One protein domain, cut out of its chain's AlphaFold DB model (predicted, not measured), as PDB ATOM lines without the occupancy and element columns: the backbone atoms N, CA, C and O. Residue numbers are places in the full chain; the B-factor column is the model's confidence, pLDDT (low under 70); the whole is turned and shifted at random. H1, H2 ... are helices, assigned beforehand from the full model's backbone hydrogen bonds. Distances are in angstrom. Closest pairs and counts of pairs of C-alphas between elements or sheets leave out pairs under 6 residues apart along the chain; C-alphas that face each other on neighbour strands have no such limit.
ATOM      1  N   LYS A 358      -0.870   3.955 -34.571       92.69
ATOM      2  CA  LYS A 358      -1.523   2.808 -35.224       92.69
ATOM      3  C   LYS A 358      -2.966   2.623 -34.756       92.69
ATOM      4  O   LYS A 358      -3.850   2.551 -35.597       92.69
ATOM      5  N   LEU A 359      -3.212   2.652 -33.446       92.44
ATOM      6  CA  LEU A 359      -4.563   2.539 -32.887       92.44
ATOM      7  C   LEU A 359      -5.485   3.674 -33.362       92.44
ATOM      8  O   LEU A 359      -6.645   3.445 -33.691       92.44
ATOM      9  N   ARG A 360      -4.960   4.903 -33.444       92.81
ATOM     10  CA  ARG A 360      -5.686   6.051 -33.997       92.81
ATOM     11  C   ARG A 360      -6.029   5.834 -35.466       92.81
ATOM     12  O   ARG A 360      -7.153   6.113 -35.867       92.81
ATOM     13  N   LYS A 361      -5.072   5.351 -36.258       94.38
ATOM     14  CA  LYS A 361      -5.281   5.052 -37.676       94.38
ATOM     15  C   LYS A 361      -6.384   4.003 -37.859       94.38
ATOM     16  O   LYS A 361      -7.307   4.251 -38.622       94.38
ATOM     17  N   GLU A 362      -6.322   2.903 -37.113       93.25
ATOM     18  CA  GLU A 362      -7.331   1.835 -37.147       93.25
ATOM     19  C   GLU A 362      -8.728   2.355 -36.774       93.25
ATOM     20  O   GLU A 362      -9.700   2.062 -37.467       93.25
ATOM     21  N   LEU A 363      -8.835   3.180 -35.724       93.81
ATOM     22  CA  LEU A 363     -10.117   3.753 -35.306       93.81
ATOM     23  C   LEU A 363     -10.691   4.718 -36.354       93.81
ATOM     24  O   LEU A 363     -11.883   4.670 -36.640       93.81
ATOM     25  N   VAL A 364      -9.855   5.572 -36.955       93.31
ATOM     26  CA  VAL A 364     -10.283   6.492 -38.024       93.31
ATOM     27  C   VAL A 364     -10.728   5.724 -39.270       93.31
ATOM     28  O   VAL A 364     -11.727   6.091 -39.885       93.31
ATOM     29  N   GLU A 365     -10.031   4.648 -39.639       93.50
ATOM     30  CA  GLU A 365     -10.428   3.786 -40.760       93.50
ATOM     31  C   GLU A 365     -11.789   3.125 -40.496       93.50
ATOM     32  O   GLU A 365     -12.667   3.177 -41.358       93.50
ATOM     33  N   GLN A 366     -12.012   2.595 -39.288       92.25
ATOM     34  CA  GLN A 366     -13.311   2.041 -38.882       92.25
ATOM     35  C   GLN A 366     -14.428   3.092 -38.925       92.25
ATOM     36  O   GLN A 366     -15.485   2.844 -39.502       92.25
ATOM     37  N   GLN A 367     -14.187   4.282 -38.370       92.81
ATOM     38  CA  GLN A 367     -15.151   5.388 -38.390       92.81
ATOM     39  C   GLN A 367     -15.448   5.853 -39.820       92.81
ATOM     40  O   GLN A 367     -16.600   6.120 -40.154       92.81
ATOM     41  N   SER A 368     -14.438   5.910 -40.694       91.81
ATOM     42  CA  SER A 368     -14.623   6.270 -42.102       91.81
ATOM     43  C   SER A 368     -15.477   5.250 -42.849       91.81
ATOM     44  O   SER A 368     -16.320   5.657 -43.647       91.81
ATOM     45  N   MET A 369     -15.277   3.954 -42.600       91.88
ATOM     46  CA  MET A 369     -16.097   2.897 -43.195       91.88
ATOM     47  C   MET A 369     -17.552   3.005 -42.733       91.88
ATOM     48  O   MET A 369     -18.448   3.066 -43.570       91.88
ATOM     49  N   GLN A 370     -17.780   3.157 -41.425       89.81
ATOM     50  CA  GLN A 370     -19.123   3.354 -40.870       89.81
ATOM     51  C   GLN A 370     -19.808   4.610 -41.426       89.81
ATOM     52  O   GLN A 370     -20.993   4.586 -41.742       89.81
ATOM     53  N   ASN A 371     -19.072   5.714 -41.581       90.19
ATOM     54  CA  ASN A 371     -19.622   6.949 -42.140       90.19
ATOM     55  C   ASN A 371     -20.076   6.755 -43.594       90.19
ATOM     56  O   ASN A 371     -21.181   7.173 -43.931       90.19
ATOM     57  N   LYS A 372     -19.280   6.057 -44.417       91.12
ATOM     58  CA  LYS A 372     -19.647   5.725 -45.803       91.12
ATOM     59  C   LYS A 372     -20.876   4.824 -45.880       91.12
ATOM     60  O   LYS A 372     -21.743   5.062 -46.713       91.12
ATOM     61  N   GLU A 373     -20.967   3.810 -45.020       89.44
ATOM     62  CA  GLU A 373     -22.137   2.922 -44.949       89.44
ATOM     63  C   GLU A 373     -23.411   3.699 -44.593       89.44
ATOM     64  O   GLU A 373     -24.461   3.492 -45.200       89.44
ATOM     65  N   ILE A 374     -23.313   4.642 -43.653       87.50
ATOM     66  CA  ILE A 374     -24.450   5.464 -43.237       87.50
ATOM     67  C   ILE A 374     -24.865   6.454 -44.326       87.50
ATOM     68  O   ILE A 374     -26.055   6.574 -44.613       87.50
ATOM     69  N   GLU A 375     -23.911   7.141 -44.954       87.94
ATOM     70  CA  GLU A 375     -24.187   8.042 -46.079       87.94
ATOM     71  C   GLU A 375     -24.845   7.295 -47.245       87.94
ATOM     72  O   GLU A 375     -25.846   7.763 -47.789       87.94
ATOM     73  N   ALA A 376     -24.346   6.099 -47.572       88.44
ATOM     74  CA  ALA A 376     -24.934   5.244 -48.597       88.44
ATOM     75  C   ALA A 376     -26.366   4.813 -48.242       88.44
ATOM     76  O   ALA A 376     -27.250   4.881 -49.095       88.44
ATOM     77  N   ALA A 377     -26.628   4.424 -46.989       86.62
ATOM     78  CA  ALA A 377     -27.966   4.042 -46.536       86.62
ATOM     79  C   ALA A 377     -28.959   5.218 -46.559       86.62
ATOM     80  O   ALA A 377     -30.106   5.052 -46.974       86.62
ATOM     81  N   ILE A 378     -28.526   6.419 -46.154       85.62
ATOM     82  CA  ILE A 378     -29.347   7.637 -46.220       85.62
ATOM     83  C   ILE A 378     -29.678   7.975 -47.678       85.62
ATOM     84  O   ILE A 378     -30.838   8.249 -47.985       85.62
ATOM     85  N   ALA A 379     -28.688   7.929 -48.574       87.00
ATOM     86  CA  ALA A 379     -28.886   8.205 -49.995       87.00
ATOM     87  C   ALA A 379     -29.816   7.175 -50.661       87.00
ATOM     88  O   ALA A 379     -30.720   7.557 -51.402       87.00
ATOM     89  N   ALA A 380     -29.642   5.885 -50.356       86.88
ATOM     90  CA  ALA A 380     -30.491   4.811 -50.867       86.88
ATOM     91  C   ALA A 380     -31.951   4.956 -50.404       86.88
ATOM     92  O   ALA A 380     -32.868   4.847 -51.218       86.88
ATOM     93  N   GLU A 381     -32.183   5.268 -49.125       86.62
ATOM     94  CA  GLU A 381     -33.535   5.497 -48.606       86.62
ATOM     95  C   GLU A 381     -34.159   6.771 -49.189       86.62
ATOM     96  O   GLU A 381     -35.341   6.777 -49.526       86.62
ATOM     97  N   ALA A 382     -33.384   7.847 -49.354       84.75
ATOM     98  CA  ALA A 382     -33.862   9.064 -50.004       84.75
ATOM     99  C   ALA A 382     -34.301   8.790 -51.452       84.75
ATOM    100  O   ALA A 382     -35.396   9.197 -51.839       84.75
ATOM    101  N   ALA A 383     -33.498   8.042 -52.217       86.62
ATOM    102  CA  ALA A 383     -33.841   7.625 -53.574       86.62
ATOM    103  C   ALA A 383     -35.101   6.744 -53.600       86.62
ATOM    104  O   ALA A 383     -36.009   7.007 -54.392       86.62
ATOM    105  N   ARG A 384     -35.216   5.757 -52.695       87.94
ATOM    106  CA  ARG A 384     -36.424   4.922 -52.602       87.94
ATOM    107  C   ARG A 384     -37.660   5.759 -52.293       87.94
ATOM    108  O   ARG A 384     -38.679   5.576 -52.945       87.94
ATOM    109  N   ARG A 385     -37.584   6.694 -51.340       85.56
ATOM    110  CA  ARG A 385     -38.725   7.553 -50.983       85.56
ATOM    111  C   ARG A 385     -39.208   8.415 -52.141       85.56
ATOM    112  O   ARG A 385     -40.404   8.658 -52.229       85.56
ATOM    113  N   VAL A 386     -38.308   8.897 -53.001       87.50
ATOM    114  CA  VAL A 386     -38.700   9.652 -54.203       87.50
ATOM    115  C   VAL A 386     -39.500   8.757 -55.151       87.50
ATOM    116  O   VAL A 386     -40.572   9.157 -55.594       87.50
ATOM    117  N   LEU A 387     -39.030   7.530 -55.391       89.31
ATOM    118  CA  LEU A 387     -39.733   6.554 -56.229       89.31
ATOM    119  C   LEU A 387     -41.087   6.145 -55.625       89.31
ATOM    120  O   LEU A 387     -42.102   6.175 -56.314       89.31
ATOM    121  N   GLU A 388     -41.116   5.847 -54.325       88.69
ATOM    122  CA  GLU A 388     -42.326   5.491 -53.574       88.69
ATOM    123  C   GLU A 388     -43.365   6.623 -53.636       88.69
ATOM    124  O   GLU A 388     -44.530   6.369 -53.927       88.69
ATOM    125  N   LYS A 389     -42.948   7.887 -53.456       87.62
ATOM    126  CA  LYS A 389     -43.834   9.052 -53.612       87.62
ATOM    127  C   LYS A 389     -44.378   9.181 -55.030       87.62
ATOM    128  O   LYS A 389     -45.577   9.377 -55.178       87.62
ATOM    129  N   SER A 390     -43.531   9.027 -56.049       88.75
ATOM    130  CA  SER A 390     -43.978   9.112 -57.443       88.75
ATOM    131  C   SER A 390     -44.991   8.019 -57.804       88.75
ATOM    132  O   SER A 390     -45.959   8.298 -58.501       88.75
ATOM    133  N   ALA A 391     -44.828   6.800 -57.273       87.75
ATOM    134  CA  ALA A 391     -45.779   5.707 -57.473       87.75
ATOM    135  C   ALA A 391     -47.130   5.988 -56.793       87.75
ATOM    136  O   ALA A 391     -48.177   5.777 -57.398       87.75
ATOM    137  N   MET A 392     -47.111   6.516 -55.562       88.56
ATOM    138  CA  MET A 392     -48.331   6.927 -54.855       88.56
ATOM    139  C   MET A 392     -49.063   8.071 -55.567       88.56
ATOM    140  O   MET A 392     -50.289   8.071 -55.612       88.56
ATOM    141  N   GLU A 393     -48.325   9.058 -56.086       88.00
ATOM    142  CA  GLU A 393     -48.896  10.194 -56.817       88.00
ATOM    143  C   GLU A 393     -49.543   9.734 -58.127       88.00
ATOM    144  O   GLU A 393     -50.688  10.093 -58.379       88.00
ATOM    145  N   LEU A 394     -48.870   8.876 -58.905       89.12
ATOM    146  CA  LEU A 394     -49.421   8.311 -60.142       89.12
ATOM    147  C   LEU A 394     -50.697   7.498 -59.886       89.12
ATOM    148  O   LEU A 394     -51.728   7.797 -60.481       89.12
ATOM    149  N   ALA A 395     -50.665   6.542 -58.951       87.12
ATOM    150  CA  ALA A 395     -51.840   5.735 -58.609       87.12
ATOM    151  C   ALA A 395     -52.990   6.597 -58.055       87.12
ATOM    152  O   ALA A 395     -54.158   6.403 -58.388       87.12
ATOM    153  N   GLY A 396     -52.661   7.603 -57.239       85.31
ATOM    154  CA  GLY A 396     -53.633   8.552 -56.709       85.31
ATOM    155  C   GLY A 396     -54.241   9.469 -57.776       85.31
ATOM    156  O   GLY A 396     -55.389   9.886 -57.625       85.31
ATOM    157  N   GLU A 397     -53.513   9.816 -58.839       87.25
ATOM    158  CA  GLU A 397     -54.040  10.586 -59.974       87.25
ATOM    159  C   GLU A 397     -54.887   9.726 -60.920       87.25
ATOM    160  O   GLU A 397     -55.947  10.185 -61.359       87.25
ATOM    161  N   GLU A 398     -54.476   8.483 -61.177       87.31
ATOM    162  CA  GLU A 398     -55.237   7.507 -61.965       87.31
ATOM    163  C   GLU A 398     -56.598   7.219 -61.316       87.31
ATOM    164  O   GLU A 398     -57.640   7.426 -61.947       87.31
ATOM    165  N   GLU A 399     -56.614   6.885 -60.022       84.75
ATOM    166  CA  GLU A 399     -57.858   6.587 -59.304       84.75
ATOM    167  C   GLU A 399     -58.749   7.829 -59.161       84.75
ATOM    168  O   GLU A 399     -59.978   7.750 -59.194       84.75
ATOM    169  N   LYS A 400     -58.154   9.025 -59.058       85.31
ATOM    170  CA  LYS A 400     -58.915  10.282 -59.096       85.31
ATOM    171  C   LYS A 400     -59.638  10.445 -60.422       85.31
ATOM    172  O   LYS A 400     -60.806  10.838 -60.433       85.31
ATOM    173  N   ALA A 401     -58.933  10.203 -61.526       84.88
ATOM    174  CA  ALA A 401     -59.486  10.331 -62.863       84.88
ATOM    175  C   ALA A 401     -60.622   9.321 -63.065       84.88
ATOM    176  O   ALA A 401     -61.691   9.694 -63.557       84.88
ATOM    177  N   GLU A 402     -60.434   8.084 -62.600       83.75
ATOM    178  CA  GLU A 402     -61.441   7.026 -62.654       83.75
ATOM    179  C   GLU A 402     -62.660   7.335 -61.772       83.75
ATOM    180  O   GLU A 402     -63.793   7.311 -62.260       83.75
ATOM    181  N   ALA A 403     -62.460   7.740 -60.514       81.38
ATOM    182  CA  ALA A 403     -63.538   8.130 -59.606       81.38
ATOM    183  C   ALA A 403     -64.327   9.338 -60.140       81.38
ATOM    184  O   ALA A 403     -65.563   9.336 -60.116       81.38
ATOM    185  N   MET A 404     -63.646  10.356 -60.680       82.44
ATOM    186  CA  MET A 404     -64.298  11.500 -61.327       82.44
ATOM    187  C   MET A 404     -65.121  11.062 -62.543       82.44
ATOM    188  O   MET A 404     -66.258  11.510 -62.713       82.44
ATOM    189  N   GLN A 405     -64.587  10.164 -63.373       81.81
ATOM    190  CA  GLN A 405     -65.272   9.677 -64.565       81.81
ATOM    191  C   GLN A 405     -66.467   8.769 -64.222       81.81
ATOM    192  O   GLN A 405     -67.525   8.891 -64.844       81.81
ATOM    193  N   ALA A 406     -66.341   7.906 -63.212       78.25
ATOM    194  CA  ALA A 406     -67.397   7.016 -62.732       78.25
ATOM    195  C   ALA A 406     -68.566   7.791 -62.105       78.25
ATOM    196  O   ALA A 406     -69.735   7.485 -62.367       78.25
ATOM    197  N   LEU A 407     -68.259   8.839 -61.332       76.56
ATOM    198  CA  LEU A 407     -69.256   9.741 -60.757       76.56
ATOM    199  C   LEU A 407     -69.950  10.600 -61.828       76.56
ATOM    200  O   LEU A 407     -71.159  10.817 -61.732       76.56
ATOM    201  N   ALA A 408     -69.228  11.031 -62.870       77.19
ATOM    202  CA  ALA A 408     -69.789  11.807 -63.980       77.19
ATOM    203  C   ALA A 408     -70.682  10.973 -64.918       77.19
ATOM    204  O   ALA A 408     -71.726  11.450 -65.361       77.19
ATOM    205  N   LYS A 409     -70.307   9.718 -65.206       73.94
ATOM    206  CA  LYS A 409     -71.047   8.817 -66.114       73.94
ATOM    207  C   LYS A 409     -72.228   8.090 -65.459       73.94
ATOM    208  O   LYS A 409     -72.890   7.303 -66.127       73.94
ATOM    209  N   LEU A 410     -72.514   8.342 -64.175       60.62
ATOM    210  CA  LEU A 410     -73.596   7.690 -63.421       60.62
ATOM    211  C   LEU A 410     -73.519   6.150 -63.470       60.62
ATOM    212  O   LEU A 410     -74.554   5.478 -63.481       60.62
ATOM    213  N   LEU A 411     -72.312   5.587 -63.462       56.84
ATOM    214  CA  LEU A 411     -72.125   4.136 -63.449       56.84
ATOM    215  C   LEU A 411     -72.564   3.547 -62.094       56.84
ATOM    216  O   LEU A 411     -72.553   4.226 -61.060       56.84
ATOM    217  N   GLY A 412     -73.018   2.293 -62.101       59.06
ATOM    218  CA  GLY A 412     -73.481   1.552 -60.921       59.06
ATOM    219  C   GLY A 412     -72.338   1.035 -60.046       59.06
ATOM    220  O   GLY A 412     -72.373  -0.116 -59.632       59.06
ATOM    221  N   ASN A 413     -71.317   1.860 -59.805       70.88
ATOM    222  CA  ASN A 413     -70.066   1.437 -59.179       70.88
ATOM    223  C   ASN A 413     -70.059   1.739 -57.670       70.88
ATOM    224  O   ASN A 413     -70.829   2.572 -57.177       70.88
ATOM    225  N   GLU A 414     -69.144   1.100 -56.941       73.75
ATOM    226  CA  GLU A 414     -68.977   1.206 -55.481       73.75
ATOM    227  C   GLU A 414     -68.840   2.655 -54.976       73.75
ATOM    228  O   GLU A 414     -69.380   3.011 -53.924       73.75
ATOM    229  N   TYR A 415     -68.222   3.538 -55.768       78.44
ATOM    230  CA  TYR A 415     -68.115   4.975 -55.485       78.44
ATOM    231  C   TYR A 415     -69.466   5.663 -55.280       78.44
ATOM    232  O   TYR A 415     -69.594   6.581 -54.468       78.44
ATOM    233  N   ARG A 416     -70.508   5.210 -55.979       77.00
ATOM    234  CA  ARG A 416     -71.843   5.805 -55.897       77.00
ATOM    235  C   ARG A 416     -72.605   5.360 -54.652       77.00
ATOM    236  O   ARG A 416     -73.393   6.148 -54.129       77.00
ATOM    237  N   ALA A 417     -72.373   4.136 -54.178       79.56
ATOM    238  CA  ALA A 417     -72.900   3.666 -52.897       79.56
ATOM    239  C   ALA A 417     -72.298   4.491 -51.749       79.56
ATOM    240  O   ALA A 417     -73.041   5.140 -51.013       79.56
ATOM    241  N   LYS A 418     -70.962   4.621 -51.725       81.50
ATOM    242  CA  LYS A 418     -70.236   5.485 -50.775       81.50
ATOM    243  C   LYS A 418     -70.719   6.941 -50.831       81.50
ATOM    244  O   LYS A 418     -70.911   7.576 -49.796       81.50
ATOM    245  N   LEU A 419     -70.977   7.469 -52.031       82.94
ATOM    246  CA  LEU A 419     -71.504   8.823 -52.205       82.94
ATOM    247  C   LEU A 419     -72.912   8.991 -51.614       82.94
ATOM    248  O   LEU A 419     -73.166   9.982 -50.931       82.94
ATOM    249  N   LYS A 420     -73.831   8.048 -51.864       82.88
ATOM    250  CA  LYS A 420     -75.196   8.094 -51.313       82.88
ATOM    251  C   LYS A 420     -75.185   8.069 -49.785       82.88
ATOM    252  O   LYS A 420     -75.877   8.886 -49.175       82.88
ATOM    253  N   ASP A 421     -74.363   7.210 -49.193       83.31
ATOM    254  CA  ASP A 421     -74.245   7.075 -47.741       83.31
ATOM    255  C   ASP A 421     -73.692   8.351 -47.093       83.31
ATOM    256  O   ASP A 421     -74.218   8.826 -46.083       83.31
ATOM    257  N   LYS A 422     -72.691   8.992 -47.714       83.69
ATOM    258  CA  LYS A 422     -72.159  10.275 -47.226       83.69
ATOM    259  C   LYS A 422     -73.115  11.445 -47.417       83.69
ATOM    260  O   LYS A 422     -73.210  12.297 -46.538       83.69
ATOM    261  N   ILE A 423     -73.859  11.497 -48.524       82.31
ATOM    262  CA  ILE A 423     -74.910  12.512 -48.711       82.31
ATOM    263  C   ILE A 423     -75.977  12.371 -47.619       82.31
ATOM    264  O   ILE A 423     -76.448  13.386 -47.105       82.31
ATOM    265  N   ALA A 424     -76.353  11.139 -47.260       81.88
ATOM    266  CA  ALA A 424     -77.296  10.880 -46.178       81.88
ATOM    267  C   ALA A 424     -76.744  11.361 -44.826       81.88
ATOM    268  O   ALA A 424     -77.426  12.137 -44.158       81.88
ATOM    269  N   ARG A 425     -75.488  11.018 -44.489       83.94
ATOM    270  CA  ARG A 425     -74.811  11.516 -43.274       83.94
ATOM    271  C   ARG A 425     -74.726  13.038 -43.221       83.94
ATOM    272  O   ARG A 425     -75.069  13.635 -42.209       83.94
ATOM    273  N   TYR A 426     -74.347  13.701 -44.313       84.06
ATOM    274  CA  TYR A 426     -74.233  15.163 -44.326       84.06
ATOM    275  C   TYR A 426     -75.556  15.906 -44.251       84.06
ATOM    276  O   TYR A 426     -75.598  17.027 -43.736       84.06
ATOM    277  N   LYS A 427     -76.642  15.273 -44.690       81.50
ATOM    278  CA  LYS A 427     -77.992  15.791 -44.473       81.50
ATOM    279  C   LYS A 427     -78.458  15.587 -43.030       81.50
ATOM    280  O   LYS A 427     -79.092  16.489 -42.496       81.50
ATOM    281  N   SER A 428     -78.142  14.450 -42.402       81.56
ATOM    282  CA  SER A 428     -78.602  14.131 -41.043       81.56
ATOM    283  C   SER A 428     -77.772  14.774 -39.928       81.56
ATOM    284  O   SER A 428     -78.341  15.209 -38.936       81.56
ATOM    285  N   GLU A 429     -76.446  14.838 -40.072       80.75
ATOM    286  CA  GLU A 429     -75.525  15.256 -39.000       80.75
ATOM    287  C   GLU A 429     -75.117  16.732 -39.096       80.75
ATOM    288  O   GLU A 429     -74.925  17.386 -38.075       80.75
ATOM    289  N   LEU A 430     -74.994  17.274 -40.313       75.75
ATOM    290  CA  LEU A 430     -74.476  18.632 -40.554       75.75
ATOM    291  C   LEU A 430     -75.527  19.619 -41.088       75.75
ATOM    292  O   LEU A 430     -75.206  20.790 -41.285       75.75
ATOM    293  N   GLY A 431     -76.763  19.174 -41.355       76.81
ATOM    294  CA  GLY A 431     -77.856  20.038 -41.829       76.81
ATOM    295  C   GLY A 431     -77.589  20.735 -43.172       76.81
ATOM    296  O   GLY A 431     -78.186  21.771 -43.466       76.81
ATOM    297  N   LEU A 432     -76.674  20.203 -43.988       79.81
ATOM    298  CA  LEU A 432     -76.257  20.818 -45.249       79.81
ATOM    299  C   LEU A 432     -77.370  20.751 -46.304       79.81
ATOM    300  O   LEU A 432     -78.021  19.722 -46.495       79.81
ATOM    301  N   ASN A 433     -77.530  21.833 -47.073       79.44
ATOM    302  CA  ASN A 433     -78.451  21.857 -48.209       79.44
ATOM    303  C   ASN A 433     -78.031  20.810 -49.261       79.44
ATOM    304  O   ASN A 433     -76.841  20.552 -49.448       79.44
ATOM    305  N   SER A 434     -78.988  20.227 -49.994       77.25
ATOM    306  CA  SER A 434     -78.760  19.075 -50.878       77.25
ATOM    307  C   SER A 434     -77.610  19.277 -51.866       77.25
ATOM    308  O   SER A 434     -76.877  18.326 -52.100       77.25
ATOM    309  N   LYS A 435     -77.425  20.491 -52.410       80.69
ATOM    310  CA  LYS A 435     -76.315  20.818 -53.324       80.69
ATOM    311  C   LYS A 435     -74.948  20.874 -52.627       80.69
ATOM    312  O   LYS A 435     -73.951  20.426 -53.187       80.69
ATOM    313  N   GLN A 436     -74.897  21.412 -51.409       80.19
ATOM    314  CA  GLN A 436     -73.663  21.515 -50.622       80.19
ATOM    315  C   GLN A 436     -73.246  20.146 -50.069       80.19
ATOM    316  O   GLN A 436     -72.070  19.794 -50.136       80.19
ATOM    317  N   ALA A 437     -74.214  19.343 -49.612       79.75
ATOM    318  CA  ALA A 437     -73.991  17.969 -49.167       79.75
ATOM    319  C   ALA A 437     -73.444  17.088 -50.301       79.75
ATOM    320  O   ALA A 437     -72.491  16.345 -50.089       79.75
ATOM    321  N   THR A 438     -73.988  17.209 -51.521       81.81
ATOM    322  CA  THR A 438     -73.470  16.485 -52.694       81.81
ATOM    323  C   THR A 438     -72.056  16.911 -53.066       81.81
ATOM    324  O   THR A 438     -71.229  16.036 -53.276       81.81
ATOM    325  N   ALA A 439     -71.755  18.214 -53.101       82.44
ATOM    326  CA  ALA A 439     -70.432  18.709 -53.489       82.44
ATOM    327  C   ALA A 439     -69.337  18.267 -52.501       82.44
ATOM    328  O   ALA A 439     -68.281  17.778 -52.910       82.44
ATOM    329  N   ARG A 440     -69.617  18.366 -51.197       83.44
ATOM    330  CA  ARG A 440     -68.699  17.928 -50.141       83.44
ATOM    331  C   ARG A 440     -68.523  16.408 -50.130       83.44
ATOM    332  O   ARG A 440     -67.395  15.931 -50.096       83.44
ATOM    333  N   ALA A 441     -69.615  15.651 -50.262       84.06
ATOM    334  CA  ALA A 441     -69.548  14.195 -50.361       84.06
ATOM    335  C   ALA A 441     -68.763  13.739 -51.600       84.06
ATOM    336  O   ALA A 441     -67.972  12.810 -51.496       84.06
ATOM    337  N   THR A 442     -68.920  14.397 -52.757       83.44
ATOM    338  CA  THR A 442     -68.121  14.066 -53.949       83.44
ATOM    339  C   THR A 442     -66.636  14.334 -53.742       83.44
ATOM    340  O   THR A 442     -65.825  13.484 -54.090       83.44
ATOM    341  N   GLN A 443     -66.271  15.471 -53.139       85.62
ATOM    342  CA  GLN A 443     -64.871  15.798 -52.859       85.62
ATOM    343  C   GLN A 443     -64.236  14.788 -51.905       85.62
ATOM    344  O   GLN A 443     -63.114  14.360 -52.136       85.62
ATOM    345  N   GLU A 444     -64.959  14.355 -50.876       85.06
ATOM    346  CA  GLU A 444     -64.438  13.375 -49.927       85.06
ATOM    347  C   GLU A 444     -64.445  11.939 -50.431       85.06
ATOM    348  O   GLU A 444     -63.592  11.167 -50.019       85.06
ATOM    349  N   VAL A 445     -65.402  11.529 -51.269       85.44
ATOM    350  CA  VAL A 445     -65.346  10.199 -51.902       85.44
ATOM    351  C   VAL A 445     -64.148  10.123 -52.843       85.44
ATOM    352  O   VAL A 445     -63.452   9.116 -52.833       85.44
ATOM    353  N   ILE A 446     -63.874  11.194 -53.597       84.88
ATOM    354  CA  ILE A 446     -62.666  11.289 -54.422       84.88
ATOM    355  C   ILE A 446     -61.423  11.284 -53.522       84.88
ATOM    356  O   ILE A 446     -60.534  10.476 -53.744       84.88
ATOM    357  N   ALA A 447     -61.375  12.113 -52.476       83.94
ATOM    358  CA  ALA A 447     -60.219  12.176 -51.580       83.94
ATOM    359  C   ALA A 447     -59.948  10.850 -50.846       83.94
ATOM    360  O   ALA A 447     -58.792  10.462 -50.708       83.94
ATOM    361  N   GLU A 448     -60.987  10.132 -50.406       84.69
ATOM    362  CA  GLU A 448     -60.833   8.793 -49.828       84.69
ATOM    363  C   GLU A 448     -60.351   7.786 -50.868       84.69
ATOM    364  O   GLU A 448     -59.404   7.069 -50.578       84.69
ATOM    365  N   ALA A 449     -60.929   7.760 -52.074       84.12
ATOM    366  CA  ALA A 449     -60.484   6.869 -53.150       84.12
ATOM    367  C   ALA A 449     -58.991   7.061 -53.452       84.12
ATOM    368  O   ALA A 449     -58.229   6.098 -53.421       84.12
ATOM    369  N   GLN A 450     -58.566   8.319 -53.607       86.94
ATOM    370  CA  GLN A 450     -57.163   8.684 -53.794       86.94
ATOM    371  C   GLN A 450     -56.272   8.244 -52.624       86.94
ATOM    372  O   GLN A 450     -55.158   7.784 -52.850       86.94
ATOM    373  N   ALA A 451     -56.741   8.382 -51.379       84.12
ATOM    374  CA  ALA A 451     -55.982   7.971 -50.200       84.12
ATOM    375  C   ALA A 451     -55.815   6.444 -50.126       84.12
ATOM    376  O   ALA A 451     -54.704   5.977 -49.892       84.12
ATOM    377  N   THR A 452     -56.882   5.674 -50.383       86.00
ATOM    378  CA  THR A 452     -56.802   4.201 -50.438       86.00
ATOM    379  C   THR A 452     -55.859   3.730 -51.543       86.00
ATOM    380  O   THR A 452     -54.957   2.953 -51.260       86.00
ATOM    381  N   ALA A 453     -55.986   4.267 -52.762       85.88
ATOM    382  CA  ALA A 453     -55.103   3.909 -53.874       85.88
ATOM    383  C   ALA A 453     -53.632   4.259 -53.595       85.88
ATOM    384  O   ALA A 453     -52.737   3.479 -53.908       85.88
ATOM    385  N   ALA A 454     -53.365   5.401 -52.953       86.19
ATOM    386  CA  ALA A 454     -52.012   5.770 -52.546       86.19
ATOM    387  C   ALA A 454     -51.436   4.821 -51.475       86.19
ATOM    388  O   ALA A 454     -50.241   4.517 -51.508       86.19
ATOM    389  N   ASP A 455     -52.248   4.347 -50.527       85.75
ATOM    390  CA  ASP A 455     -51.809   3.395 -49.501       85.75
ATOM    391  C   ASP A 455     -51.607   1.976 -50.061       85.75
ATOM    392  O   ASP A 455     -50.635   1.312 -49.684       85.75
ATOM    393  N   ASP A 456     -52.452   1.535 -50.995       87.00
ATOM    394  CA  ASP A 456     -52.310   0.249 -51.687       87.00
ATOM    395  C   ASP A 456     -51.072   0.253 -52.597       87.00
ATOM    396  O   ASP A 456     -50.204  -0.614 -52.464       87.00
ATOM    397  N   ALA A 457     -50.886   1.305 -53.403       87.69
ATOM    398  CA  ALA A 457     -49.692   1.487 -54.235       87.69
ATOM    399  C   ALA A 457     -48.403   1.530 -53.400       87.69
ATOM    400  O   ALA A 457     -47.361   1.010 -53.805       87.69
ATOM    401  N   ARG A 458     -48.453   2.108 -52.192       87.81
ATOM    402  CA  ARG A 458     -47.327   2.081 -51.249       87.81
ATOM    403  C   ARG A 458     -47.006   0.657 -50.789       87.81
ATOM    404  O   ARG A 458     -45.828   0.300 -50.697       87.81
ATOM    405  N   GLN A 459     -48.017  -0.144 -50.458       87.19
ATOM    406  CA  GLN A 459     -47.827  -1.535 -50.035       87.19
ATOM    407  C   GLN A 459     -47.293  -2.400 -51.178       87.19
ATOM    408  O   GLN A 459     -46.334  -3.147 -50.972       87.19
ATOM    409  N   GLU A 460     -47.839  -2.243 -52.382       88.62
ATOM    410  CA  GLU A 460     -47.375  -2.932 -53.588       88.62
ATOM    411  C   GLU A 460     -45.936  -2.554 -53.940       88.62
ATOM    412  O   GLU A 460     -45.098  -3.435 -54.140       88.62
ATOM    413  N   PHE A 461     -45.600  -1.258 -53.913       90.12
ATOM    414  CA  PHE A 461     -44.238  -0.783 -54.155       90.12
ATOM    415  C   PHE A 461     -43.244  -1.405 -53.166       90.12
ATOM    416  O   PHE A 461     -42.171  -1.864 -53.559       90.12
ATOM    417  N   ARG A 462     -43.597  -1.472 -51.876       89.38
ATOM    418  CA  ARG A 462     -42.756  -2.098 -50.841       89.38
ATOM    419  C   ARG A 462     -42.646  -3.612 -51.010       89.38
ATOM    420  O   ARG A 462     -41.587  -4.166 -50.722       89.38
ATOM    421  N   HIS A 463     -43.699  -4.276 -51.483       87.69
ATOM    422  CA  HIS A 463     -43.657  -5.699 -51.814       87.69
ATOM    423  C   HIS A 463     -42.758  -5.987 -53.026       87.69
ATOM    424  O   HIS A 463     -42.017  -6.967 -53.007       87.69
ATOM    425  N   ALA A 464     -42.785  -5.128 -54.049       86.62
ATOM    426  CA  ALA A 464     -42.039  -5.312 -55.293       86.62
ATOM    427  C   ALA A 464     -40.564  -4.876 -55.202       86.62
ATOM    428  O   ALA A 464     -39.684  -5.545 -55.745       86.62
ATOM    429  N   HIS A 465     -40.277  -3.766 -54.514       84.62
ATOM    430  CA  HIS A 465     -38.946  -3.143 -54.465       84.62
ATOM    431  C   HIS A 465     -38.233  -3.287 -53.113       84.62
ATOM    432  O   HIS A 465     -37.106  -2.813 -52.954       84.62
ATOM    433  N   GLY A 466     -38.862  -3.969 -52.154       83.06
ATOM    434  CA  GLY A 466     -38.331  -4.201 -50.816       83.06
ATOM    435  C   GLY A 466     -38.781  -3.151 -49.798       83.06
ATOM    436  O   GLY A 466     -38.845  -1.949 -50.069       83.06
ATOM    437  N   ALA A 467     -39.085  -3.625 -48.590       82.31
ATOM    438  CA  ALA A 467     -39.483  -2.780 -47.473       82.31
ATOM    439  C   ALA A 467     -38.297  -1.962 -46.921       82.31
ATOM    440  O   ALA A 467     -37.145  -2.396 -47.018       82.31
ATOM    441  N   PRO A 468     -38.557  -0.790 -46.308       84.19
ATOM    442  CA  PRO A 468     -37.523  -0.043 -45.605       84.19
ATOM    443  C   PRO A 468     -36.836  -0.854 -44.503       84.19
ATOM    444  O   PRO A 468     -37.493  -1.674 -43.859       84.19
ATOM    445  N   PRO A 469     -35.549  -0.565 -44.211       82.25
ATOM    446  CA  PRO A 469     -34.809  -1.209 -43.122       82.25
ATOM    447  C   PRO A 469     -35.508  -1.072 -41.764       82.25
ATOM    448  O   PRO A 469     -35.496  -1.991 -40.950       82.25
ATOM    449  N   ALA A 470     -36.117   0.087 -41.521       84.38
ATOM    450  CA  ALA A 470     -36.993   0.339 -40.389       84.38
ATOM    451  C   ALA A 470     -38.167   1.208 -40.845       84.38
ATOM    452  O   ALA A 470     -37.990   2.089 -41.680       84.38
ATOM    453  N   SER A 471     -39.359   1.006 -40.293       85.25
ATOM    454  CA  SER A 471     -40.508   1.888 -40.524       85.25
ATOM    455  C   SER A 471     -41.036   2.442 -39.208       85.25
ATOM    456  O   SER A 471     -40.975   1.789 -38.163       85.25
ATOM    457  N   CYS A 472     -41.543   3.672 -39.239       84.75
ATOM    458  CA  CYS A 472     -42.245   4.221 -38.089       84.75
ATOM    459  C   CYS A 472     -43.589   3.495 -37.918       84.75
ATOM    460  O   CYS A 472     -44.384   3.492 -38.856       84.75
ATOM    461  N   PRO A 473     -43.912   2.947 -36.737       80.12
ATOM    462  CA  PRO A 473     -45.172   2.234 -36.531       80.12
ATOM    463  C   PRO A 473     -46.412   3.140 -36.615       80.12
ATOM    464  O   PRO A 473     -47.513   2.634 -36.796       80.12
ATOM    465  N   SER A 474     -46.257   4.464 -36.483       82.81
ATOM    466  CA  SER A 474     -47.384   5.406 -36.421       82.81
ATOM    467  C   SER A 474     -47.706   6.078 -37.759       82.81
ATOM    468  O   SER A 474     -48.875   6.190 -38.104       82.81
ATOM    469  N   CYS A 475     -46.704   6.517 -38.526       80.94
ATOM    470  CA  CYS A 475     -46.913   7.128 -39.852       80.94
ATOM    471  C   CYS A 475     -46.486   6.219 -41.015       80.94
ATOM    472  O   CYS A 475     -46.549   6.621 -42.175       80.94
ATOM    473  N   ASN A 476     -46.014   5.009 -40.706       79.31
ATOM    474  CA  ASN A 476     -45.537   4.011 -41.658       79.31
ATOM    475  C   ASN A 476     -44.388   4.487 -42.563       79.31
ATOM    476  O   ASN A 476     -44.160   3.934 -43.638       79.31
ATOM    477  N   GLU A 477     -43.654   5.517 -42.147       81.44
ATOM    478  CA  GLU A 477     -42.595   6.110 -42.951       81.44
ATOM    479  C   GLU A 477     -41.293   5.310 -42.854       81.44
ATOM    480  O   GLU A 477     -40.870   4.933 -41.761       81.44
ATOM    481  N   GLY A 478     -40.653   5.050 -43.998       81.81
ATOM    482  CA  GLY A 478     -39.387   4.320 -44.055       81.81
ATOM    483  C   GLY A 478     -38.227   5.125 -43.475       81.81
ATOM    484  O   GLY A 478     -38.171   6.345 -43.633       81.81
ATOM    485  N   LEU A 479     -37.299   4.458 -42.796       84.25
ATOM    486  CA  LEU A 479     -36.118   5.003 -42.132       84.25
ATOM    487  C   LEU A 479     -34.884   4.175 -42.524       84.25
ATOM    488  O   LEU A 479     -34.970   2.947 -42.569       84.25
ATOM    489  N   PRO A 480     -33.726   4.821 -42.752       83.06
ATOM    490  CA  PRO A 480     -32.503   4.113 -43.129       83.06
ATOM    491  C   PRO A 480     -31.949   3.249 -41.982       83.06
ATOM    492  O   PRO A 480     -31.310   2.234 -42.231       83.06
ATOM    493  N   PHE A 481     -32.224   3.625 -40.727       83.06
ATOM    494  CA  PHE A 481     -31.818   2.902 -39.518       83.06
ATOM    495  C   PHE A 481     -32.930   2.933 -38.468       83.06
ATOM    496  O   PHE A 481     -33.683   3.905 -38.391       83.06
ATOM    497  N   SER A 482     -32.975   1.924 -37.595       78.62
ATOM    498  CA  SER A 482     -33.913   1.865 -36.460       78.62
ATOM    499  C   SER A 482     -33.687   2.970 -35.423       78.62
ATOM    500  O   SER A 482     -34.622   3.388 -34.751       78.62
ATOM    501  N   SER A 483     -32.457   3.474 -35.314       78.75
ATOM    502  CA  SER A 483     -32.072   4.573 -34.421       78.75
ATOM    503  C   SER A 483     -32.222   5.963 -35.050       78.75
ATOM    504  O   SER A 483     -31.793   6.949 -34.452       78.75
ATOM    505  N   CYS A 484     -32.745   6.060 -36.277       80.12
ATOM    506  CA  CYS A 484     -32.900   7.337 -36.966       80.12
ATOM    507  C   CYS A 484     -33.964   8.198 -36.260       80.12
ATOM    508  O   CYS A 484     -35.072   7.709 -36.026       80.12
ATOM    509  N   PRO A 485     -33.686   9.479 -35.953       81.31
ATOM    510  CA  PRO A 485     -34.685  10.359 -35.360       81.31
ATOM    511  C   PRO A 485     -35.826  10.630 -36.349       81.31
ATOM    512  O   PRO A 485     -35.587  10.923 -37.520       81.31
ATOM    513  N   HIS A 486     -37.067  10.550 -35.870       82.94
ATOM    514  CA  HIS A 486     -38.273  10.818 -36.652       82.94
ATOM    515  C   HIS A 486     -39.426  11.261 -35.744       82.94
ATOM    516  O   HIS A 486     -39.561  10.756 -34.630       82.94
ATOM    517  N   VAL A 487     -40.252  12.191 -36.228       84.81
ATOM    518  CA  VAL A 487     -41.518  12.595 -35.601       84.81
ATOM    519  C   VAL A 487     -42.613  12.579 -36.666       84.81
ATOM    520  O   VAL A 487     -42.440  13.124 -37.753       84.81
ATOM    521  N   CYS A 488     -43.748  11.950 -36.367       84.69
ATOM    522  CA  CYS A 488     -44.852  11.838 -37.319       84.69
ATOM    523  C   CYS A 488     -45.448  13.215 -37.650       84.69
ATOM    524  O   CYS A 488     -45.690  14.015 -36.749       84.69
ATOM    525  N   GLY A 489     -45.715  13.469 -38.935       75.88
ATOM    526  CA  GLY A 489     -46.294  14.736 -39.406       75.88
ATOM    527  C   GLY A 489     -45.295  15.891 -39.546       75.88
ATOM    528  O   GLY A 489     -45.708  17.026 -39.762       75.88
ATOM    529  N   GLU A 490     -43.994  15.626 -39.420       80.38
ATOM    530  CA  GLU A 490     -42.948  16.637 -39.591       80.38
ATOM    531  C   GLU A 490     -42.754  17.067 -41.052       80.38
ATOM    532  O   GLU A 490     -42.910  16.272 -41.984       80.38
ATOM    533  N   SER A 491     -42.362  18.329 -41.256       80.75
ATOM    534  CA  SER A 491     -41.978  18.814 -42.581       80.75
ATOM    535  C   SER A 491     -40.656  18.175 -43.034       80.75
ATOM    536  O   SER A 491     -39.818  17.780 -42.216       80.75
ATOM    537  N   GLN A 492     -40.421  18.096 -44.351       77.81
ATOM    538  CA  GLN A 492     -39.147  17.575 -44.866       77.81
ATOM    539  C   GLN A 492     -37.936  18.375 -44.359       77.81
ATOM    540  O   GLN A 492     -36.905  17.764 -44.082       77.81
ATOM    541  N   GLY A 493     -38.070  19.696 -44.189       81.62
ATOM    542  CA  GLY A 493     -37.000  20.559 -43.679       81.62
ATOM    543  C   GLY A 493     -36.653  20.294 -42.210       81.62
ATOM    544  O   GLY A 493     -35.478  20.228 -41.849       81.62
ATOM    545  N   ASP A 494     -37.658  20.053 -41.365       83.44
ATOM    546  CA  ASP A 494     -37.427  19.715 -39.951       83.44
ATOM    547  C   ASP A 494     -36.747  18.355 -39.803       83.44
ATOM    548  O   ASP A 494     -35.905  18.144 -38.924       83.44
ATOM    549  N   ARG A 495     -37.086  17.421 -40.695       81.62
ATOM    550  CA  ARG A 495     -36.482  16.092 -40.726       81.62
ATOM    551  C   ARG A 495     -35.023  16.129 -41.158       81.62
ATOM    552  O   ARG A 495     -34.201  15.450 -40.541       81.62
ATOM    553  N   THR A 496     -34.687  16.906 -42.190       82.12
ATOM    554  CA  THR A 496     -33.292  17.083 -42.620       82.12
ATOM    555  C   THR A 496     -32.468  17.740 -41.520       82.12
ATOM    556  O   THR A 496     -31.402  17.228 -41.191       82.12
ATOM    557  N   ALA A 497     -33.003  18.766 -40.849       85.94
ATOM    558  CA  ALA A 497     -32.334  19.405 -39.716       85.94
ATOM    559  C   ALA A 497     -32.077  18.424 -38.553       85.94
ATOM    560  O   ALA A 497     -31.009  18.438 -37.939       85.94
ATOM    561  N   ARG A 498     -33.021  17.516 -38.258       86.94
ATOM    562  CA  ARG A 498     -32.834  16.499 -37.207       86.94
ATOM    563  C   ARG A 498     -31.839  15.405 -37.594       86.94
ATOM    564  O   ARG A 498     -31.074  14.954 -36.742       86.94
ATOM    565  N   LEU A 499     -31.824  14.998 -38.863       84.31
ATOM    566  CA  LEU A 499     -30.807  14.101 -39.418       84.31
ATOM    567  C   LEU A 499     -29.408  14.728 -39.352       84.31
ATOM    568  O   LEU A 499     -28.455  14.054 -38.966       84.31
ATOM    569  N   GLU A 500     -29.285  16.016 -39.666       86.19
ATOM    570  CA  GLU A 500     -28.036  16.772 -39.534       86.19
ATOM    571  C   GLU A 500     -27.580  16.863 -38.076       86.19
ATOM    572  O   GLU A 500     -26.423  16.566 -37.784       86.19
ATOM    573  N   ALA A 501     -28.486  17.177 -37.147       88.19
ATOM    574  CA  ALA A 501     -28.182  17.202 -35.716       88.19
ATOM    575  C   ALA A 501     -27.732  15.825 -35.193       88.19
ATOM    576  O   ALA A 501     -26.789  15.730 -34.407       88.19
ATOM    577  N   TRP A 502     -28.359  14.742 -35.659       89.81
ATOM    578  CA  TRP A 502     -27.951  13.376 -35.329       89.81
ATOM    579  C   TRP A 502     -26.575  13.022 -35.905       89.81
ATOM    580  O   TRP A 502     -25.739  12.460 -35.197       89.81
ATOM    581  N   ASN A 503     -26.299  13.412 -37.152       87.75
ATOM    582  CA  ASN A 503     -24.978  13.249 -37.756       87.75
ATOM    583  C   ASN A 503     -23.904  14.037 -36.986       87.75
ATOM    584  O   ASN A 503     -22.828  13.502 -36.728       87.75
ATOM    585  N   GLN A 504     -24.199  15.268 -36.560       89.50
ATOM    586  CA  GLN A 504     -23.295  16.070 -35.727       89.50
ATOM    587  C   GLN A 504     -23.038  15.417 -34.365       89.50
ATOM    588  O   GLN A 504     -21.885  15.325 -33.943       89.50
ATOM    589  N   ALA A 505     -24.078  14.916 -33.693       89.94
ATOM    590  CA  ALA A 505     -23.933  14.195 -32.430       89.94
ATOM    591  C   ALA A 505     -23.042  12.952 -32.589       89.94
ATOM    592  O   ALA A 505     -22.108  12.758 -31.815       89.94
ATOM    593  N   ARG A 506     -23.244  12.173 -33.657       90.31
ATOM    594  CA  ARG A 506     -22.411  11.005 -33.967       90.31
ATOM    595  C   ARG A 506     -20.953  11.381 -34.232       90.31
ATOM    596  O   ARG A 506     -20.047  10.707 -33.748       90.31
ATOM    597  N   LEU A 507     -20.709  12.438 -35.009       90.44
ATOM    598  CA  LEU A 507     -19.354  12.934 -35.264       90.44
ATOM    599  C   LEU A 507     -18.679  13.383 -33.964       90.44
ATOM    600  O   LEU A 507     -17.506  13.079 -33.748       90.44
ATOM    601  N   ASN A 508     -19.423  14.028 -33.064       92.31
ATOM    602  CA  ASN A 508     -18.924  14.372 -31.737       92.31
ATOM    603  C   ASN A 508     -18.553  13.117 -30.936       92.31
ATOM    604  O   ASN A 508     -17.461  13.075 -30.374       92.31
ATOM    605  N   ASP A 509     -19.377  12.068 -30.942       91.00
ATOM    606  CA  ASP A 509     -19.050  10.798 -30.279       91.00
ATOM    607  C   ASP A 509     -17.788  10.144 -30.866       91.00
ATOM    608  O   ASP A 509     -16.934   9.646 -30.127       91.00
ATOM    609  N   GLN A 510     -17.613  10.199 -32.191       92.75
ATOM    610  CA  GLN A 510     -16.411   9.706 -32.872       92.75
ATOM    611  C   GLN A 510     -15.150  10.480 -32.458       92.75
ATOM    612  O   GLN A 510     -14.106   9.873 -32.191       92.75
ATOM    613  N   VAL A 511     -15.248  11.808 -32.352       91.81
ATOM    614  CA  VAL A 511     -14.169  12.675 -31.856       91.81
ATOM    615  C   VAL A 511     -13.868  12.384 -30.386       91.81
ATOM    616  O   VAL A 511     -12.701  12.283 -30.004       91.81
ATOM    617  N   MET A 512     -14.896  12.179 -29.563       93.38
ATOM    618  CA  MET A 512     -14.732  11.820 -28.155       93.38
ATOM    619  C   MET A 512     -14.065  10.453 -27.993       93.38
ATOM    620  O   MET A 512     -13.195  10.308 -27.135       93.38
ATOM    621  N   ALA A 513     -14.387   9.472 -28.837       90.56
ATOM    622  CA  ALA A 513     -13.718   8.171 -28.842       90.56
ATOM    623  C   ALA A 513     -12.219   8.291 -29.182       90.56
ATOM    624  O   ALA A 513     -11.383   7.658 -28.533       90.56
ATOM    625  N   LEU A 514     -11.854   9.152 -30.141       91.69
ATOM    626  CA  LEU A 514     -10.452   9.454 -30.457       91.69
ATOM    627  C   LEU A 514      -9.741  10.145 -29.285       91.69
ATOM    628  O   LEU A 514      -8.635   9.750 -28.914       91.69
ATOM    629  N   ALA A 515     -10.390  11.124 -28.652       91.25
ATOM    630  CA  ALA A 515      -9.844  11.813 -27.485       91.25
ATOM    631  C   ALA A 515      -9.647  10.864 -26.288       91.25
ATOM    632  O   ALA A 515      -8.630  10.929 -25.594       91.25
ATOM    633  N   GLN A 516     -10.584   9.937 -26.063       92.31
ATOM    634  CA  GLN A 516     -10.459   8.896 -25.042       92.31
ATOM    635  C   GLN A 516      -9.288   7.954 -25.332       92.31
ATOM    636  O   GLN A 516      -8.579   7.561 -24.405       92.31
ATOM    637  N   LEU A 517      -9.051   7.615 -26.600       90.50
ATOM    638  CA  LEU A 517      -7.920   6.786 -27.011       90.50
ATOM    639  C   LEU A 517      -6.575   7.482 -26.753       90.50
ATOM    640  O   LEU A 517      -5.642   6.841 -26.263       90.50
ATOM    641  N   ASP A 518      -6.492   8.791 -26.999       87.19
ATOM    642  CA  ASP A 518      -5.299   9.592 -26.705       87.19
ATOM    643  C   ASP A 518      -5.051   9.738 -25.192       87.19
ATOM    644  O   ASP A 518      -3.904   9.672 -24.733       87.19
ATOM    645  N   ALA A 519      -6.121   9.869 -24.401       88.31
ATOM    646  CA  ALA A 519      -6.057   9.957 -22.942       88.31
ATOM    647  C   ALA A 519      -5.823   8.598 -22.252       88.31
ATOM    648  O   ALA A 519      -5.390   8.557 -21.095       88.31
ATOM    649  N   ARG A 520      -6.088   7.478 -22.936       88.38
ATOM    650  CA  ARG A 520      -5.987   6.138 -22.351       88.38
ATOM    651  C   ARG A 520      -4.535   5.819 -21.955       88.38
ATOM    652  O   ARG A 520      -3.613   5.918 -22.779       88.38
ATOM    653  N   PRO A 521      -4.296   5.373 -20.706       88.00
ATOM    654  CA  PRO A 521      -2.996   4.845 -20.324       88.00
ATOM    655  C   PRO A 521      -2.756   3.521 -21.058       88.00
ATOM    656  O   PRO A 521      -3.528   2.574 -20.919       88.00
ATOM    657  N   ILE A 522      -1.676   3.458 -21.837       88.75
ATOM    658  CA  ILE A 522      -1.245   2.220 -22.490       88.75
ATOM    659  C   ILE A 522      -0.406   1.431 -21.497       88.75
ATOM    660  O   ILE A 522       0.538   1.953 -20.894       88.75
ATOM    661  N   SER A 523      -0.757   0.164 -21.317       89.94
ATOM    662  CA  SER A 523      -0.055  -0.701 -20.386       89.94
ATOM    663  C   SER A 523       1.318  -1.101 -20.937       89.94
ATOM    664  O   SER A 523       1.532  -1.255 -22.140       89.94
ATOM    665  N   PHE A 524       2.284  -1.304 -20.041       85.94
ATOM    666  CA  PHE A 524       3.625  -1.748 -20.430       85.94
ATOM    667  C   PHE A 524       3.632  -3.064 -21.243       85.94
ATOM    668  O   PHE A 524       4.394  -3.145 -22.208       85.94
ATOM    669  N   PRO A 525       2.802  -4.083 -20.922       89.69
ATOM    670  CA  PRO A 525       2.715  -5.306 -21.720       89.69
ATOM    671  C   PRO A 525       2.289  -5.069 -23.172       89.69
ATOM    672  O   PRO A 525       2.870  -5.677 -24.066       89.69
ATOM    673  N   GLU A 526       1.332  -4.169 -23.418       89.56
ATOM    674  CA  GLU A 526       0.875  -3.827 -24.774       89.56
ATOM    675  C   GLU A 526       2.005  -3.181 -25.590       89.56
ATOM    676  O   GLU A 526       2.272  -3.592 -26.719       89.56
ATOM    677  N   VAL A 527       2.741  -2.231 -24.994       89.88
ATOM    678  CA  VAL A 527       3.907  -1.600 -25.642       89.88
ATOM    679  C   VAL A 527       4.990  -2.634 -25.950       89.88
ATOM    680  O   VAL A 527       5.605  -2.590 -27.014       89.88
ATOM    681  N   TYR A 528       5.225  -3.578 -25.038       87.94
ATOM    682  CA  TYR A 528       6.244  -4.608 -25.215       87.94
ATOM    683  C   TYR A 528       5.857  -5.639 -26.284       87.94
ATOM    684  O   TYR A 528       6.699  -6.034 -27.089       87.94
ATOM    685  N   ALA A 529       4.587  -6.052 -26.332       89.50
ATOM    686  CA  ALA A 529       4.066  -6.920 -27.386       89.50
ATOM    687  C   ALA A 529       4.215  -6.259 -28.764       89.50
ATOM    688  O   ALA A 529       4.724  -6.881 -29.695       89.50
ATOM    689  N   PHE A 530       3.885  -4.969 -28.854       91.12
ATOM    690  CA  PHE A 530       4.076  -4.168 -30.057       91.12
ATOM    691  C   PHE A 530       5.547  -4.092 -30.496       91.12
ATOM    692  O   PHE A 530       5.861  -4.240 -31.675       91.12
ATOM    693  N   GLN A 531       6.464  -3.908 -29.545       89.31
ATOM    694  CA  GLN A 531       7.909  -3.880 -29.797       89.31
ATOM    695  C   GLN A 531       8.501  -5.230 -30.219       89.31
ATOM    696  O   GLN A 531       9.624  -5.255 -30.700       89.31
ATOM    697  N   LYS A 532       7.807  -6.346 -29.966       86.94
ATOM    698  CA  LYS A 532       8.253  -7.691 -30.358       86.94
ATOM    699  C   LYS A 532       7.771  -8.071 -31.760       86.94
ATOM    700  O   LYS A 532       8.374  -8.926 -32.399       86.94
ATOM    701  N   GLN A 533       6.653  -7.494 -32.192       79.06
ATOM    702  CA  GLN A 533       6.035  -7.755 -33.493       79.06
ATOM    703  C   GLN A 533       6.641  -6.923 -34.634       79.06
ATOM    704  O   GLN A 533       6.481  -7.305 -35.789       79.06
ATOM    705  N   ASN A 534       7.311  -5.807 -34.320       69.19
ATOM    706  CA  ASN A 534       8.108  -5.015 -35.268       69.19
ATOM    707  C   ASN A 534       9.582  -5.116 -34.888       69.19
ATOM    708  O   ASN A 534      10.425  -5.000 -35.800       69.19
TER     709      ASN A 534
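Overview. This is residues 358 to 534 of the 534 residues of an uncharacterized protein of Aphanomyces euteiches (UniProt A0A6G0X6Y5). One very long straight helix, H1, runs along most of a thin rod, and two shorter helices return beside it one after the other: H3 slants across its later half and H4 runs nearly along its first part. H2 stands across the far end of H1, a looped link of residues 466 to 491 lies near the middle of the rod, and residues 519 to 534, with H5, stick out at the other end. The printed part has 177 residues with five named helices, H1 to H5 in order, and no named strand; the class is all helix. The whole is extended, with a radius of gyration of the C-alphas of 27.5 A and spans of 91 by 33 by 21 A.

Along the chain. H1, residues 358 to 408, is 74.6 A long and begins at C-alpha 358, (-1.523, 2.808, -35.224). H3, residues 434 to 465, is 45.7 A long, and H4, residues 492 to 519, is 40.4 A long. H2 is residues 414 to 429, and H5, residues 524 to 533, ends at C-alpha 533, (6.035, -7.755, -33.493).

Arrangement. H1 is the hub, touching H2, H3 and H4. With residues 388 to 404 alone it touches H3, at a steep tilt of 40 degrees, opposite ways; the closest C-alphas, of Met 392 and Ala 454, are 4.5 A apart. With residues 359 to 367 alone it touches H4, at a shallow tilt of 12 degrees, opposite ways; the closest C-alphas, of Arg 360 and Leu 514, are 6.8 A apart. H2 touches H1 about perpendicular, at 85 degrees, its closest C-alphas being those of Leu 407 and Arg 416, 6.8 A. H3 and H4 are apart, and H5 touches no helix. In H1 to H5, every O i to N i+4 pair is within hydrogen-bond range.

Size, cuts and confidence. The C-alphas farthest apart, of Asn 433 and Lys 532, are 93.3 A apart. The printed part has no cut; the link from H3 to H4 is long, and the others are tight. Residues 410 to 412 and 534 have pLDDT under 70.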